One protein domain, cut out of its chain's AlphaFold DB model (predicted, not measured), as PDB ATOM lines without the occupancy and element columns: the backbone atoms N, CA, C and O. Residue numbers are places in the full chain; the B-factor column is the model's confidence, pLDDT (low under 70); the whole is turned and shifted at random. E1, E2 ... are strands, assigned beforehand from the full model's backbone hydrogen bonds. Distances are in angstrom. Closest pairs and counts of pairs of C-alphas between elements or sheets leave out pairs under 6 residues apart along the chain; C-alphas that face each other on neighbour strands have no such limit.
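This is residues 261 to 375 of the 436 residues of the protein "Dockerin domain-containing protein" of Oscillospiraceae bacterium (UniProt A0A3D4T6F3). Two strongly twisted sheets make two lobes, one after the other along the longest axis and only partly face to face, as a sandwich. One lobe is the sheet E6 E7 E10 E9 E8, which is mixed; the other is the sheet E1 E3 E4 E5, all antiparallel, with E2 toward the far end of the domain. The printed part has 115 residues with ten named strands, E1 to E10 in order along the chain, and no named helix; its class is all strand. It is compact, with a radius of gyration of the C-alphas of 14.3 A and spans of 43 by 29 by 24 A.

Start in the larger sheet with E10, residues 365 to 374, whose pairing is staggered. Its residues 365 to 370 pair with E9, residues 357 to 362, antiparallel, with N 360 and O 368 2.9 A apart. Its residues 371 to 374 pair with E7, residues 334 to 337, parallel, with N 335 and O 371 2.9 A apart. The edge strands are E8, residues 350 to 354, in a hairpin with E9 (N 352 to O 359, 2.9 A), and E6, residues 327 to 331, in a hairpin with E7 (N 331 to O 334, 2.9 A). E8, E9 and E10 form a meander, each strand the antiparallel neighbour of the one before. In the other sheet, look at E3, residues 297 to 303, and E4, residues 308 to 314, a hairpin with N 299 and O 311 2.9 A apart. E5, residues 317 to 321, extends this to a second meander, with N 319 and O 312 2.8 A apart. E1, residues 265 to 270, is the other edge strand, antiparallel to E3, with N 269 and O 300 2.8 A apart. E2, residues 287 to 292, pairs with no named strand. Between the sheets, the closest C-alphas of E3 and E10 are those of Thr 300 and Ile 367, 6.3 A apart; E4 and E10 are near each other, while E5 and E8 are apart.

Find C-alpha 265 at (-2.124, 49.074, -30.385), where E1 begins its 13.4 A. E2 measures 15.1 A, E3 19.6 A, E4 19.9 A, E5 13.1 A, E6 11.0 A, E7 9.3 A, E8 12.9 A and E9 16.7 A. E10 runs 26.2 A, from C-alpha 365 at (0.114, 28.092, -30.109) to C-alpha 374 at (-13.978, 37.258, -50.211).

The C-alphas of Asp 284 and Asp 341 are the two farthest apart, 44.9 A. The printed part has no cut. The links E1 to E2 and E7 to E8 are long. No printed residue is under 70 in pLDDT.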
ATOM      1  N   ALA A 261       9.437  48.661 -29.684       94.94
ATOM      2  CA  ALA A 261       8.791  49.902 -30.100       94.94
ATOM      3  C   ALA A 261       7.477  49.588 -30.836       94.94
ATOM      4  O   ALA A 261       7.494  49.202 -32.008       94.94
ATOM      5  N   LEU A 262       6.341  49.743 -30.152       94.50
ATOM      6  CA  LEU A 262       5.014  49.467 -30.702       94.50
ATOM      7  C   LEU A 262       3.978  50.436 -30.117       94.50
ATOM      8  O   LEU A 262       3.506  50.256 -28.999       94.50
ATOM      9  N   SER A 263       3.607  51.454 -30.894       91.44
ATOM     10  CA  SER A 263       2.541  52.404 -30.551       91.44
ATOM     11  C   SER A 263       1.191  51.986 -31.134       91.44
ATOM     12  O   SER A 263       1.113  51.072 -31.951       91.44
ATOM     13  N   ASP A 264       0.127  52.688 -30.730       93.06
ATOM     14  CA  ASP A 264      -1.201  52.646 -31.362       93.06
ATOM     15  C   ASP A 264      -1.841  51.254 -31.443       93.06
ATOM     16  O   ASP A 264      -2.691  50.990 -32.298       93.06
ATOM     17  N   PHE A 265      -1.462  50.358 -30.536       95.62
ATOM     18  CA  PHE A 265      -2.124  49.074 -30.385       95.62
ATOM     19  C   PHE A 265      -3.415  49.220 -29.571       95.62
ATOM     20  O   PHE A 265      -3.518  50.048 -28.666       95.62
ATOM     21  N   LYS A 266      -4.396  48.379 -29.893       95.25
ATOM     22  CA  LYS A 266      -5.598  48.147 -29.086       95.25
ATOM     23  C   LYS A 266      -5.340  47.067 -28.043       95.25
ATOM     24  O   LYS A 266      -5.745  47.188 -26.891       95.25
ATOM     25  N   SER A 267      -4.685  45.986 -28.460       96.00
ATOM     26  CA  SER A 267      -4.317  44.886 -27.574       96.00
ATOM     27  C   SER A 267      -3.122  44.116 -28.114       96.00
ATOM     28  O   SER A 267      -2.975  43.974 -29.328       96.00
ATOM     29  N   VAL A 268      -2.290  43.602 -27.214       97.56
ATOM     30  CA  VAL A 268      -1.100  42.815 -27.537       97.56
ATOM     31  C   VAL A 268      -1.106  41.529 -26.721       97.56
ATOM     32  O   VAL A 268      -1.224  41.563 -25.499       97.56
ATOM     33  N   TYR A 269      -0.965  40.397 -27.400       96.81
ATOM     34  CA  TYR A 269      -0.973  39.060 -26.821       96.81
ATOM     35  C   TYR A 269       0.416  38.443 -26.920       96.81
ATOM     36  O   TYR A 269       0.954  38.296 -28.018       96.81
ATOM     37  N   GLN A 270       0.984  38.064 -25.778       95.50
ATOM     38  CA  GLN A 270       2.208  37.270 -25.713       95.50
ATOM     39  C   GLN A 270       1.851  35.787 -25.662       95.50
ATOM     40  O   GLN A 270       0.977  35.385 -24.894       95.50
ATOM     41  N   ASN A 271       2.551  34.978 -26.450       93.62
ATOM     42  CA  ASN A 271       2.455  33.519 -26.453       93.62
ATOM     43  C   ASN A 271       1.036  32.986 -26.714       93.62
ATOM     44  O   ASN A 271       0.633  31.967 -26.160       93.62
ATOM     45  N   GLY A 272       0.297  33.680 -27.584       93.38
ATOM     46  CA  GLY A 272      -1.010  33.259 -28.084       93.38
ATOM     47  C   GLY A 272      -2.190  34.088 -27.579       93.38
ATOM     48  O   GLY A 272      -2.142  34.730 -26.531       93.38
ATOM     49  N   ILE A 273      -3.278  34.065 -28.349       93.75
ATOM     50  CA  ILE A 273      -4.448  34.941 -28.156       93.75
ATOM     51  C   ILE A 273      -5.418  34.467 -27.067       93.75
ATOM     52  O   ILE A 273      -6.387  35.148 -26.748       93.75
ATOM     53  N   THR A 274      -5.161  33.304 -26.471       90.94
ATOM     54  CA  THR A 274      -5.920  32.794 -25.320       90.94
ATOM     55  C   THR A 274      -5.453  33.394 -23.995       90.94
ATOM     56  O   THR A 274      -6.129  33.240 -22.980       90.94
ATOM     57  N   ASN A 275      -4.290  34.050 -23.988       91.69
ATOM     58  CA  ASN A 275      -3.740  34.707 -22.808       91.69
ATOM     59  C   ASN A 275      -4.392  36.076 -22.594       91.69
ATOM     60  O   ASN A 275      -4.973  36.662 -23.504       91.69
ATOM     61  N   THR A 276      -4.289  36.620 -21.382       92.12
ATOM     62  CA  THR A 276      -4.777  37.976 -21.114       92.12
ATOM     63  C   THR A 276      -3.930  39.005 -21.873       92.12
ATOM     64  O   THR A 276      -2.704  38.981 -21.740       92.12
ATOM     65  N   PRO A 277      -4.541  39.920 -22.646       95.62
ATOM     66  CA  PRO A 277      -3.785  40.892 -23.418       95.62
ATOM     67  C   PRO A 277      -3.238  42.030 -22.559       95.62
ATOM     68  O   PRO A 277      -3.804  42.422 -21.537       95.62
ATOM     69  N   ILE A 278      -2.178  42.640 -23.070       96.69
ATOM     70  CA  ILE A 278      -1.751  43.993 -22.728       96.69
ATOM     71  C   ILE A 278      -2.661  44.961 -23.489       96.69
ATOM     72  O   ILE A 278      -2.750  44.886 -24.713       96.69
ATOM     73  N   THR A 279      -3.338  45.866 -22.786       94.38
ATOM     74  CA  THR A 279      -4.347  46.778 -23.367       94.38
ATOM     75  C   THR A 279      -3.979  48.257 -23.260       94.38
ATOM     76  O   THR A 279      -4.708  49.107 -23.766       94.38
ATOM     77  N   ALA A 280      -2.852  48.585 -22.626       92.44
ATOM     78  CA  ALA A 280      -2.383  49.957 -22.457       92.44
ATOM     79  C   ALA A 280      -0.855  50.041 -22.535       92.44
ATOM     80  O   ALA A 280      -0.151  49.112 -22.137       92.44
ATOM     81  N   GLY A 281      -0.338  51.165 -23.031       91.38
ATOM     82  CA  GLY A 281       1.090  51.486 -22.982       91.38
ATOM     83  C   GLY A 281       1.524  52.056 -21.628       91.38
ATOM     84  O   GLY A 281       0.710  52.263 -20.729       91.38
ATOM     85  N   HIS A 282       2.818  52.338 -21.497       94.88
ATOM     86  CA  HIS A 282       3.356  53.089 -20.362       94.88
ATOM     87  C   HIS A 282       3.081  54.601 -20.539       94.88
ATOM     88  O   HIS A 282       2.892  55.060 -21.662       94.88
ATOM     89  N   PRO A 283       3.040  55.407 -19.461       89.38
ATOM     90  CA  PRO A 283       2.549  56.788 -19.536       89.38
ATOM     91  C   PRO A 283       3.489  57.744 -20.284       89.38
ATOM     92  O   PRO A 283       3.030  58.749 -20.822       89.38
ATOM     93  N   ASP A 284       4.789  57.436 -20.333       89.94
ATOM     94  CA  ASP A 284       5.815  58.384 -20.793       89.94
ATOM     95  C   ASP A 284       6.442  58.018 -22.147       89.94
ATOM     96  O   ASP A 284       7.250  58.779 -22.677       89.94
ATOM     97  N   ASP A 285       6.127  56.843 -22.692       92.06
ATOM     98  CA  ASP A 285       6.651  56.376 -23.973       92.06
ATOM     99  C   ASP A 285       5.757  55.296 -24.594       92.06
ATOM    100  O   ASP A 285       4.816  54.798 -23.979       92.06
ATOM    101  N   THR A 286       6.052  54.950 -25.844       90.50
ATOM    102  CA  THR A 286       5.285  53.991 -26.645       90.50
ATOM    103  C   THR A 286       5.931  52.608 -26.713       90.50
ATOM    104  O   THR A 286       5.580  51.812 -27.582       90.50
ATOM    105  N   ASN A 287       6.921  52.318 -25.867       95.94
ATOM    106  CA  ASN A 287       7.573  51.018 -25.882       95.94
ATOM    107  C   ASN A 287       6.811  50.015 -25.019       95.94
ATOM    108  O   ASN A 287       6.188  50.361 -24.016       95.94
ATOM    109  N   LEU A 288       6.943  48.746 -25.385       97.38
ATOM    110  CA  LEU A 288       6.637  47.612 -24.532       97.38
ATOM    111  C   LEU A 288       7.942  47.031 -23.978       97.38
ATOM    112  O   LEU A 288       8.957  46.989 -24.674       97.38
ATOM    113  N   TYR A 289       7.917  46.595 -22.723       98.00
ATOM    114  CA  TYR A 289       9.090  46.150 -21.969       98.00
ATOM    115  C   TYR A 289       8.910  44.691 -21.553       98.00
ATOM    116  O   TYR A 289       8.281  44.396 -20.538       98.00
ATOM    117  N   PHE A 290       9.435  43.765 -22.349       98.06
ATOM    118  CA  PHE A 290       9.269  42.331 -22.124       98.06
ATOM    119  C   PHE A 290      10.499  41.750 -21.438       98.06
ATOM    120  O   PHE A 290      11.611  41.902 -21.928       98.06
ATOM    121  N   TYR A 291      10.303  41.049 -20.324       97.81
ATOM    122  CA  TYR A 291      11.352  40.215 -19.738       97.81
ATOM    123  C   TYR A 291      11.207  38.806 -20.298       97.81
ATOM    124  O   TYR A 291      10.208  38.140 -20.044       97.81
ATOM    125  N   THR A 292      12.183  38.387 -21.098       96.44
ATOM    126  CA  THR A 292      12.142  37.145 -21.880       96.44
ATOM    127  C   THR A 292      13.478  36.419 -21.783       96.44
ATOM    128  O   THR A 292      14.523  37.047 -21.596       96.44
ATOM    129  N   ASP A 293      13.451  35.095 -21.895       95.25
ATOM    130  CA  ASP A 293      14.654  34.280 -22.045       95.25
ATOM    131  C   ASP A 293      15.068  34.192 -23.530       95.25
ATOM    132  O   ASP A 293      14.578  34.943 -24.386       95.25
ATOM    133  N   SER A 294      16.029  33.313 -23.825       93.75
ATOM    134  CA  SER A 294      16.531  33.069 -25.179       93.75
ATOM    135  C   SER A 294      15.555  32.303 -26.068       93.75
ATOM    136  O   SER A 294      15.760  32.255 -27.287       93.75
ATOM    137  N   ASP A 295      14.527  31.686 -25.481       93.19
ATOM    138  CA  ASP A 295      13.615  30.834 -26.219       93.19
ATOM    139  C   ASP A 295      12.678  31.675 -27.078       93.19
ATOM    140  O   ASP A 295      12.281  32.804 -26.778       93.19
ATOM    141  N   LYS A 296      12.364  31.107 -28.235       91.25
ATOM    142  CA  LYS A 296      11.587  31.779 -29.259       91.25
ATOM    143  C   LYS A 296      10.117  31.846 -28.843       91.25
ATOM    144  O   LYS A 296       9.461  30.814 -28.731       91.25
ATOM    145  N   SER A 297       9.609  33.063 -28.705       94.50
ATOM    146  CA  SER A 297       8.236  33.389 -28.321       94.50
ATOM    147  C   SER A 297       7.490  34.109 -29.447       94.50
ATOM    148  O   SER A 297       8.096  34.599 -30.406       94.50
ATOM    149  N   VAL A 298       6.161  34.179 -29.342       95.62
ATOM    150  CA  VAL A 298       5.288  34.774 -30.369       95.62
ATOM    151  C   VAL A 298       4.456  35.914 -29.804       95.62
ATOM    152  O   VAL A 298       3.987  35.857 -28.669       95.62
ATOM    153  N   LEU A 299       4.254  36.954 -30.605       95.75
ATOM    154  CA  LEU A 299       3.502  38.150 -30.236       95.75
ATOM    155  C   LEU A 299       2.474  38.469 -31.320       95.75
ATOM    156  O   LEU A 299       2.835  38.563 -32.495       95.75
ATOM    157  N   THR A 300       1.231  38.721 -30.921       97.19
ATOM    158  CA  THR A 300       0.183  39.226 -31.821       97.19
ATOM    159  C   THR A 300      -0.293  40.585 -31.335       97.19
ATOM    160  O   THR A 300      -0.707  40.728 -30.186       97.19
ATOM    161  N   ALA A 301      -0.251  41.588 -32.207       96.94
ATOM    162  CA  ALA A 301      -0.722  42.937 -31.928       96.94
ATOM    163  C   ALA A 301      -1.947  43.259 -32.788       96.94
ATOM    164  O   ALA A 301      -1.857  43.304 -34.014       96.94
ATOM    165  N   TYR A 302      -3.073  43.524 -32.133       96.12
ATOM    166  CA  TYR A 302      -4.260  44.110 -32.748       96.12
ATOM    167  C   TYR A 302      -4.154  45.622 -32.612       96.12
ATOM    168  O   TYR A 302      -4.087  46.148 -31.498       96.12
ATOM    169  N   MET A 303      -4.121  46.317 -33.740       95.50
ATOM    170  CA  MET A 303      -3.867  47.750 -33.814       95.50
ATOM    171  C   MET A 303      -5.167  48.559 -33.724       95.50
ATOM    172  O   MET A 303      -6.247  48.060 -34.041       95.50
ATOM    173  N   ASN A 304      -5.080  49.827 -33.310       93.69
ATOM    174  CA  ASN A 304      -6.240  50.729 -33.253       93.69
ATOM    175  C   ASN A 304      -6.802  51.065 -34.637       93.69
ATOM    176  O   ASN A 304      -7.977  51.396 -34.755       93.69
ATOM    177  N   ASP A 305      -5.981  50.959 -35.682       91.75
ATOM    178  CA  ASP A 305      -6.439  51.092 -37.060       91.75
ATOM    179  C   ASP A 305      -7.144  49.818 -37.573       91.75
ATOM    180  O   ASP A 305      -7.578  49.799 -38.716       91.75
ATOM    181  N   GLU A 306      -7.302  48.782 -36.741       91.38
ATOM    182  CA  GLU A 306      -7.869  47.462 -37.057       91.38
ATOM    183  C   GLU A 306      -6.938  46.517 -37.830       91.38
ATOM    184  O   GLU A 306      -7.339  45.392 -38.125       91.38
ATOM    185  N   SER A 307      -5.699  46.911 -38.144       91.81
ATOM    186  CA  SER A 307      -4.710  45.959 -38.665       91.81
ATOM    187  C   SER A 307      -4.237  44.987 -37.576       91.81
ATOM    188  O   SER A 307      -4.340  45.262 -36.379       91.81
ATOM    189  N   VAL A 308      -3.709  43.833 -37.988       94.81
ATOM    190  CA  VAL A 308      -3.112  42.843 -37.078       94.81
ATOM    191  C   VAL A 308      -1.686  42.557 -37.524       94.81
ATOM    192  O   VAL A 308      -1.438  42.338 -38.711       94.81
ATOM    193  N   ARG A 309      -0.751  42.577 -36.573       95.38
ATOM    194  CA  ARG A 309       0.684  42.368 -36.798       95.38
ATOM    195  C   ARG A 309       1.177  41.192 -35.964       95.38
ATOM    196  O   ARG A 309       0.770  41.034 -34.813       95.38
ATOM    197  N   PHE A 310       2.070  40.393 -36.536       96.06
ATOM    198  CA  PHE A 310       2.600  39.173 -35.924       96.06
ATOM    199  C   PHE A 310       4.105  39.291 -35.767       96.06
ATOM    200  O   PHE A 310       4.770  39.764 -36.684       96.06
ATOM    201  N   PHE A 311       4.658  38.830 -34.651       96.81
ATOM    202  CA  PHE A 311       6.093  38.901 -34.409       96.81
ATOM    203  C   PHE A 311       6.622  37.614 -33.781       96.81
ATOM    204  O   PHE A 311       5.931  36.944 -33.014       96.81
ATOM    205  N   ASP A 312       7.871  37.293 -34.104       96.06
ATOM    206  CA  ASP A 312       8.734  36.503 -33.227       96.06
ATOM    207  C   ASP A 312       9.459  37.434 -32.279       96.06
ATOM    208  O   ASP A 312       9.915  38.500 -32.702       96.06
ATOM    209  N   TYR A 313       9.672  36.991 -31.048       96.44
ATOM    210  CA  TYR A 313      10.602  37.663 -30.160       96.44
ATOM    211  C   TYR A 313      11.317  36.697 -29.220       96.44
ATOM    212  O   TYR A 313      10.850  35.590 -28.964       96.44
ATOM    213  N   ASN A 314      12.463  37.138 -28.720       95.69
ATOM    214  CA  ASN A 314      13.212  36.547 -27.614       95.69
ATOM    215  C   ASN A 314      14.151  37.622 -27.036       95.69
ATOM    216  O   ASN A 314      14.046  38.798 -27.392       95.69
ATOM    217  N   SER A 315      15.093  37.245 -26.173       94.44
ATOM    218  CA  SER A 315      16.053  38.190 -25.585       94.44
ATOM    219  C   SER A 315      16.921  38.955 -26.595       94.44
ATOM    220  O   SER A 315      17.456  40.003 -26.242       94.44
ATOM    221  N   ASP A 316      17.064  38.467 -27.830       94.62
ATOM    222  CA  ASP A 316      17.945  39.060 -28.843       94.62
ATOM    223  C   ASP A 316      17.231  40.083 -29.738       94.62
ATOM    224  O   ASP A 316      17.884  40.921 -30.369       94.62
ATOM    225  N   GLY A 317      15.898  40.040 -29.819       96.19
ATOM    226  CA  GLY A 317      15.143  40.976 -30.643       96.19
ATOM    227  C   GLY A 317      13.679  40.608 -30.865       96.19
ATOM    228  O   GLY A 317      13.189  39.579 -30.412       96.19
ATOM    229  N   CYS A 318      12.989  41.474 -31.607       97.19
ATOM    230  CA  CYS A 318      11.607  41.297 -32.052       97.19
ATOM    231  C   CYS A 318      11.539  41.523 -33.566       97.19
ATOM    232  O   CYS A 318      12.005  42.553 -34.055       97.19
ATOM    233  N   THR A 319      10.998  40.561 -34.313       96.69
ATOM    234  CA  THR A 319      10.928  40.592 -35.781       96.69
ATOM    235  C   THR A 319       9.501  40.346 -36.246       96.69
ATOM    236  O   THR A 319       8.898  39.333 -35.897       96.69
ATOM    237  N   GLU A 320       8.973  41.267 -37.051       96.62
ATOM    238  CA  GLU A 320       7.646  41.144 -37.653       96.62
ATOM    239  C   GLU A 320       7.596  40.038 -38.715       96.62
ATOM    240  O   GLU A 320       8.582  39.748 -39.396       96.62
ATOM    241  N   LYS A 321       6.419  39.433 -38.866       94.56
ATOM    242  CA  LYS A 321       6.139  38.337 -39.783       94.56
ATOM    243  C   LYS A 321       4.830  38.514 -40.531       94.56
ATOM    244  O   LYS A 321       3.916  39.204 -40.086       94.56
ATOM    245  N   TYR A 322       4.714  37.737 -41.602       93.81
ATOM    246  CA  TYR A 322       3.564  37.717 -42.494       93.81
ATOM    247  C   TYR A 322       3.103  36.264 -42.687       93.81
ATOM    248  O   TYR A 322       3.594  35.585 -43.585       93.81
ATOM    249  N   PRO A 323       2.244  35.741 -41.792       94.31
ATOM    250  CA  PRO A 323       1.847  34.332 -41.814       94.31
ATOM    251  C   PRO A 323       0.881  33.994 -42.952       94.31
ATOM    252  O   PRO A 323       0.872  32.860 -43.418       94.31
ATOM    253  N   TYR A 324       0.077  34.957 -43.398       92.81
ATOM    254  CA  TYR A 324      -0.890  34.774 -44.472       92.81
ATOM    255  C   TYR A 324      -0.243  35.013 -45.842       92.81
ATOM    256  O   TYR A 324       0.464  36.007 -46.027       92.81
ATOM    257  N   LEU A 325      -0.497  34.113 -46.792       88.88
ATOM    258  CA  LEU A 325      -0.050  34.218 -48.181       88.88
ATOM    259  C   LEU A 325      -1.234  34.561 -49.084       88.88
ATOM    260  O   LEU A 325      -2.350  34.116 -48.837       88.88
ATOM    261  N   ASP A 326      -0.981  35.344 -50.133       78.88
ATOM    262  CA  ASP A 326      -1.978  35.685 -51.157       78.88
ATOM    263  C   ASP A 326      -3.263  36.346 -50.608       78.88
ATOM    264  O   ASP A 326      -4.336  36.255 -51.201       78.88
ATOM    265  N   THR A 327      -3.157  37.049 -49.473       77.62
ATOM    266  CA  THR A 327      -4.288  37.752 -48.847       77.62
ATOM    267  C   THR A 327      -4.268  39.245 -49.121       77.62
ATOM    268  O   THR A 327      -3.216  39.883 -49.069       77.62
ATOM    269  N   ASP A 328      -5.454  39.826 -49.279       71.75
ATOM    270  CA  ASP A 328      -5.632  41.271 -49.391       71.75
ATOM    271  C   ASP A 328      -5.352  41.976 -48.062       71.75
ATOM    272  O   ASP A 328      -4.901  43.123 -48.036       71.75
ATOM    273  N   GLY A 329      -5.617  41.308 -46.937       82.25
ATOM    274  CA  GLY A 329      -5.082  41.677 -45.629       82.25
ATOM    275  C   GLY A 329      -5.991  41.327 -44.457       82.25
ATOM    276  O   GLY A 329      -7.167  41.006 -44.615       82.25
ATOM    277  N   ARG A 330      -5.427  41.450 -43.257       89.44
ATOM    278  CA  ARG A 330      -6.083  41.153 -41.984       89.44
ATOM    279  C   ARG A 330      -6.658  42.434 -41.367       89.44
ATOM    280  O   ARG A 330      -5.901  43.368 -41.105       89.44
ATOM    281  N   ILE A 331      -7.982  42.491 -41.183       88.31
ATOM    282  CA  ILE A 331      -8.706  43.650 -40.624       88.31
ATOM    283  C   ILE A 331      -9.699  43.185 -39.564       88.31
ATOM    284  O   ILE A 331     -10.563  42.363 -39.860       88.31
ATOM    285  N   SER A 332      -9.619  43.745 -38.357       80.94
ATOM    286  CA  SER A 332     -10.532  43.469 -37.238       80.94
ATOM    287  C   SER A 332     -10.614  41.966 -36.936       80.94
ATOM    288  O   SER A 332      -9.612  41.390 -36.521       80.94
ATOM    289  N   ASP A 333     -11.737  41.310 -37.228       87.94
ATOM    290  CA  ASP A 333     -11.955  39.869 -37.036       87.94
ATOM    291  C   ASP A 333     -11.977  39.105 -38.373       87.94
ATOM    292  O   ASP A 333     -12.284  37.917 -38.418       87.94
ATOM    293  N   CYS A 334     -11.672  39.776 -39.486       90.94
ATOM    294  CA  CYS A 334     -11.737  39.220 -40.834       90.94
ATOM    295  C   CYS A 334     -10.358  39.114 -41.500       90.94
ATOM    296  O   CYS A 334      -9.473  39.962 -41.319       90.94
ATOM    297  N   LEU A 335     -10.193  38.080 -42.320       92.44
ATOM    298  CA  LEU A 335      -9.097  37.944 -43.270       92.44
ATOM    299  C   LEU A 335      -9.667  38.109 -44.677       92.44
ATOM    300  O   LEU A 335     -10.429  37.264 -45.137       92.44
ATOM    301  N   VAL A 336      -9.315  39.199 -45.355       90.69
ATOM    302  CA  VAL A 336      -9.764  39.428 -46.732       90.69
ATOM    303  C   VAL A 336      -8.868  38.632 -47.675       90.69
ATOM    304  O   VAL A 336      -7.644  38.798 -47.661       90.69
ATOM    305  N   THR A 337      -9.477  37.765 -48.474       87.81
ATOM    306  CA  THR A 337      -8.799  36.803 -49.355       87.81
ATOM    307  C   THR A 337      -9.512  36.715 -50.704       87.81
ATOM    308  O   THR A 337     -10.681  37.078 -50.828       87.81
ATOM    309  N   ALA A 338      -8.803  36.258 -51.736       79.19
ATOM    310  CA  ALA A 338      -9.400  35.968 -53.039       79.19
ATOM    311  C   ALA A 338     -10.236  34.675 -53.027       79.19
ATOM    312  O   ALA A 338     -11.138  34.518 -53.847       79.19
ATOM    313  N   ASP A 339      -9.923  33.765 -52.106       82.31
ATOM    314  CA  ASP A 339     -10.601  32.487 -51.914       82.31
ATOM    315  C   ASP A 339     -10.767  32.254 -50.407       82.31
ATOM    316  O   ASP A 339      -9.789  32.033 -49.683       82.31
ATOM    317  N   SER A 340     -11.999  32.398 -49.917       83.25
ATOM    318  CA  SER A 340     -12.335  32.217 -48.503       83.25
ATOM    319  C   SER A 340     -12.372  30.752 -48.068       83.25
ATOM    320  O   SER A 340     -12.269  30.478 -46.871       83.25
ATOM    321  N   ASP A 341     -12.439  29.815 -49.017       83.31
ATOM    322  CA  ASP A 341     -12.414  28.379 -48.752       83.31
ATOM    323  C   ASP A 341     -10.977  27.836 -48.671       83.31
ATOM    324  O   ASP A 341     -10.730  26.860 -47.959       83.31
ATOM    325  N   ASN A 342     -10.018  28.476 -49.353       84.62
ATOM    326  CA  ASN A 342      -8.628  28.013 -49.461       84.62
ATOM    327  C   ASN A 342      -7.601  29.068 -49.012       84.62
ATOM    328  O   ASN A 342      -6.782  29.544 -49.800       84.62
ATOM    329  N   VAL A 343      -7.599  29.411 -47.721       90.06
ATOM    330  CA  VAL A 343      -6.611  30.339 -47.140       90.06
ATOM    331  C   VAL A 343      -5.207  29.721 -47.133       90.06
ATOM    332  O   VAL A 343      -4.967  28.705 -46.476       90.06
ATOM    333  N   ALA A 344      -4.260  30.369 -47.816       90.81
ATOM    334  CA  ALA A 344      -2.856  29.971 -47.840       90.81
ATOM    335  C   ALA A 344      -2.055  30.625 -46.698       90.81
ATOM    336  O   ALA A 344      -2.224  31.805 -46.381       90.81
ATOM    337  N   VAL A 345      -1.145  29.861 -46.091       94.19
ATOM    338  CA  VAL A 345      -0.253  30.332 -45.020       94.19
ATOM    339  C   VAL A 345       1.189  29.905 -45.267       94.19
ATOM    340  O   VAL A 345       1.446  28.931 -45.974       94.19
ATOM    341  N   ALA A 346       2.129  30.661 -44.704       94.75
ATOM    342  CA  ALA A 346       3.559  30.411 -44.819       94.75
ATOM    343  C   ALA A 346       3.991  29.121 -44.095       94.75
ATOM    344  O   ALA A 346       3.276  28.580 -43.248       94.75
ATOM    345  N   ASP A 347       5.205  28.653 -44.389       93.00
ATOM    346  CA  ASP A 347       5.787  27.490 -43.716       93.00
ATOM    347  C   ASP A 347       5.871  27.698 -42.194       93.00
ATOM    348  O   ASP A 347       6.273  28.756 -41.701       93.00
ATOM    349  N   GLY A 348       5.515  26.657 -41.438       92.00
ATOM    350  CA  GLY A 348       5.479  26.690 -39.972       92.00
ATOM    351  C   GLY A 348       4.175  27.234 -39.378       92.00
ATOM    352  O   GLY A 348       4.081  27.348 -38.154       92.00
ATOM    353  N   TYR A 349       3.182  27.531 -40.219       95.88
ATOM    354  CA  TYR A 349       1.827  27.882 -39.808       95.88
ATOM    355  C   TYR A 349       0.821  26.845 -40.287       95.88
ATOM    356  O   TYR A 349       1.011  26.180 -41.304       95.88
ATOM    357  N   THR A 350      -0.282  26.743 -39.558       96.31
ATOM    358  CA  THR A 350      -1.443  25.950 -39.957       96.31
ATOM    359  C   THR A 350      -2.722  26.721 -39.666       96.31
ATOM    360  O   THR A 350      -2.750  27.577 -38.778       96.31
ATOM    361  N   ILE A 351      -3.771  26.429 -40.434       95.19
ATOM    362  CA  ILE A 351      -5.120  26.925 -40.176       95.19
ATOM    363  C   ILE A 351      -5.951  25.787 -39.599       95.19
ATOM    364  O   ILE A 351      -6.128  24.747 -40.232       95.19
ATOM    365  N   GLU A 352      -6.495  26.008 -38.409       94.75
ATOM    366  CA  GLU A 352      -7.480  25.130 -37.794       94.75
ATOM    367  C   GLU A 352      -8.878  25.726 -37.960       94.75
ATOM    368  O   GLU A 352      -9.126  26.870 -37.577       94.75
ATOM    369  N   LYS A 353      -9.817  24.939 -38.492       92.56
ATOM    370  CA  LYS A 353     -11.237  25.308 -38.550       92.56
ATOM    371  C   LYS A 353     -11.965  24.736 -37.335       92.56
ATOM    372  O   LYS A 353     -11.913  23.528 -37.107       92.56
ATOM    373  N   LYS A 354     -12.653  25.591 -36.580       90.19
ATOM    374  CA  LYS A 354     -13.515  25.218 -35.443       90.19
ATOM    375  C   LYS A 354     -14.906  25.821 -35.645       90.19
ATOM    376  O   LYS A 354     -15.108  26.620 -36.558       90.19
ATOM    377  N   ASP A 355     -15.860  25.453 -34.794       85.19
ATOM    378  CA  ASP A 355     -17.257  25.909 -34.907       85.19
ATOM    379  C   ASP A 355     -17.392  27.442 -34.862       85.19
ATOM    380  O   ASP A 355     -18.284  28.010 -35.485       85.19
ATOM    381  N   GLU A 356     -16.480  28.113 -34.155       81.12
ATOM    382  CA  GLU A 356     -16.476  29.565 -33.943       81.12
ATOM    383  C   GLU A 356     -15.664  30.350 -34.996       81.12
ATOM    384  O   GLU A 356     -15.703  31.579 -35.000       81.12
ATOM    385  N   GLY A 357     -14.952  29.676 -35.912       88.94
ATOM    386  CA  GLY A 357     -14.157  30.333 -36.957       88.94
ATOM    387  C   GLY A 357     -12.864  29.625 -37.341       88.94
ATOM    388  O   GLY A 357     -12.709  28.413 -37.173       88.94
ATOM    389  N   PHE A 358     -11.926  30.405 -37.876       93.69
ATOM    390  CA  PHE A 358     -10.612  29.939 -38.304       93.69
ATOM    391  C   PHE A 358      -9.535  30.462 -37.363       93.69
ATOM    392  O   PHE A 358      -9.580  31.606 -36.913       93.69
ATOM    393  N   TYR A 359      -8.559  29.610 -37.070       94.88
ATOM    394  CA  TYR A 359      -7.507  29.886 -36.103       94.88
ATOM    395  C   TYR A 359      -6.154  29.657 -36.754       94.88
ATOM    396  O   TYR A 359      -5.897  28.586 -37.306       94.88
ATOM    397  N   LEU A 360      -5.287  30.661 -36.673       95.62
ATOM    398  CA  LEU A 360      -3.904  30.554 -37.109       95.62
ATOM    399  C   LEU A 360      -3.074  29.975 -35.966       95.62
ATOM    400  O   LEU A 360      -3.066  30.518 -34.857       95.62
ATOM    401  N   VAL A 361      -2.359  28.889 -36.245       96.62
ATOM    402  CA  VAL A 361      -1.554  28.165 -35.259       96.62
ATOM    403  C   VAL A 361      -0.094  28.108 -35.696       96.62
ATOM    404  O   VAL A 361       0.208  27.807 -36.852       96.62
ATOM    405  N   GLN A 362       0.810  28.376 -34.752       95.69
ATOM    406  CA  GLN A 362       2.261  28.248 -34.889       95.69
ATOM    407  C   GLN A 362       2.809  27.481 -33.683       95.69
ATOM    408  O   GLN A 362       2.648  27.937 -32.556       95.69
ATOM    409  N   ASN A 363       3.488  26.352 -33.914       91.00
ATOM    410  CA  ASN A 363       4.052  25.501 -32.851       91.00
ATOM    411  C   ASN A 363       3.033  25.174 -31.738       91.00
ATOM    412  O   ASN A 363       3.313  25.390 -30.564       91.00
ATOM    413  N   ASP A 364       1.831  24.727 -32.116       91.88
ATOM    414  CA  ASP A 364       0.705  24.426 -31.212       91.88
ATOM    415  C   ASP A 364       0.146  25.630 -30.418       91.88
ATOM    416  O   ASP A 364      -0.757  25.477 -29.594       91.88
ATOM    417  N   ILE A 365       0.622  26.849 -30.695       94.38
ATOM    418  CA  ILE A 365       0.114  28.092 -30.109       94.38
ATOM    419  C   ILE A 365      -0.868  28.738 -31.084       94.38
ATOM    420  O   ILE A 365      -0.526  29.033 -32.231       94.38
ATOM    421  N   CYS A 366      -2.084  29.018 -30.617       95.69
ATOM    422  CA  CYS A 366      -3.048  29.818 -31.365       95.69
ATOM    423  C   CYS A 366      -2.659  31.304 -31.312       95.69
ATOM    424  O   CYS A 366      -2.702  31.922 -30.247       95.69
ATOM    425  N   ILE A 367      -2.275  31.872 -32.457       95.94
ATOM    426  CA  ILE A 367      -1.751  33.242 -32.567       95.94
ATOM    427  C   ILE A 367      -2.716  34.217 -33.250       95.94
ATOM    428  O   ILE A 367      -2.488  35.421 -33.178       95.94
ATOM    429  N   ASP A 368      -3.781  33.741 -33.894       95.25
ATOM    430  CA  ASP A 368      -4.856  34.592 -34.417       95.25
ATOM    431  C   ASP A 368      -6.164  33.806 -34.512       95.25
ATOM    432  O   ASP A 368      -6.160  32.579 -34.637       95.25
ATOM    433  N   SER A 369      -7.270  34.539 -34.528       94.44
ATOM    434  CA  SER A 369      -8.604  34.045 -34.854       94.44
ATOM    435  C   SER A 369      -9.259  34.993 -35.848       94.44
ATOM    436  O   SER A 369      -9.183  36.212 -35.674       94.44
ATOM    437  N   PHE A 370      -9.903  34.453 -36.877       94.25
ATOM    438  CA  PHE A 370     -10.474  35.252 -37.954       94.25
ATOM    439  C   PHE A 370     -11.611  34.535 -38.696       94.25
ATOM    440  O   PHE A 370     -11.791  33.319 -38.599       94.25
ATOM    441  N   GLN A 371     -12.351  35.311 -39.486       93.31
ATOM    442  CA  GLN A 371     -13.284  34.838 -40.507       93.31
ATOM    443  C   GLN A 371     -12.752  35.210 -41.900       93.31
ATOM    444  O   GLN A 371     -12.509  36.395 -42.151       93.31
ATOM    445  N   PRO A 372     -12.523  34.253 -42.810       91.88
ATOM    446  CA  PRO A 372     -12.145  34.567 -44.176       91.88
ATOM    447  C   PRO A 372     -13.344  35.163 -44.919       91.88
ATOM    448  O   PRO A 372     -14.451  34.635 -44.851       91.88
ATOM    449  N   VAL A 373     -13.119  36.269 -45.624       91.38
ATOM    450  CA  VAL A 373     -14.146  36.951 -46.421       91.38
ATOM    451  C   VAL A 373     -13.576  37.253 -47.797       91.38
ATOM    452  O   VAL A 373     -12.442  37.729 -47.919       91.38
ATOM    453  N   THR A 374     -14.367  36.982 -48.831       89.62
ATOM    454  CA  THR A 374     -13.978  37.258 -50.211       89.62
ATOM    455  C   THR A 374     -14.195  38.730 -50.531       89.62
ATOM    456  O   THR A 374     -15.219  39.314 -50.185       89.62
ATOM    457  N   ARG A 375     -13.240  39.362 -51.212       88.88
ATOM    458  CA  ARG A 375     -13.415  40.739 -51.692       88.88
ATOM    459  C   ARG A 375     -14.675  40.846 -52.560       88.88
ATOM    460  O   ARG A 375     -14.874  40.047 -53.474       88.88
TER     461      ARG A 375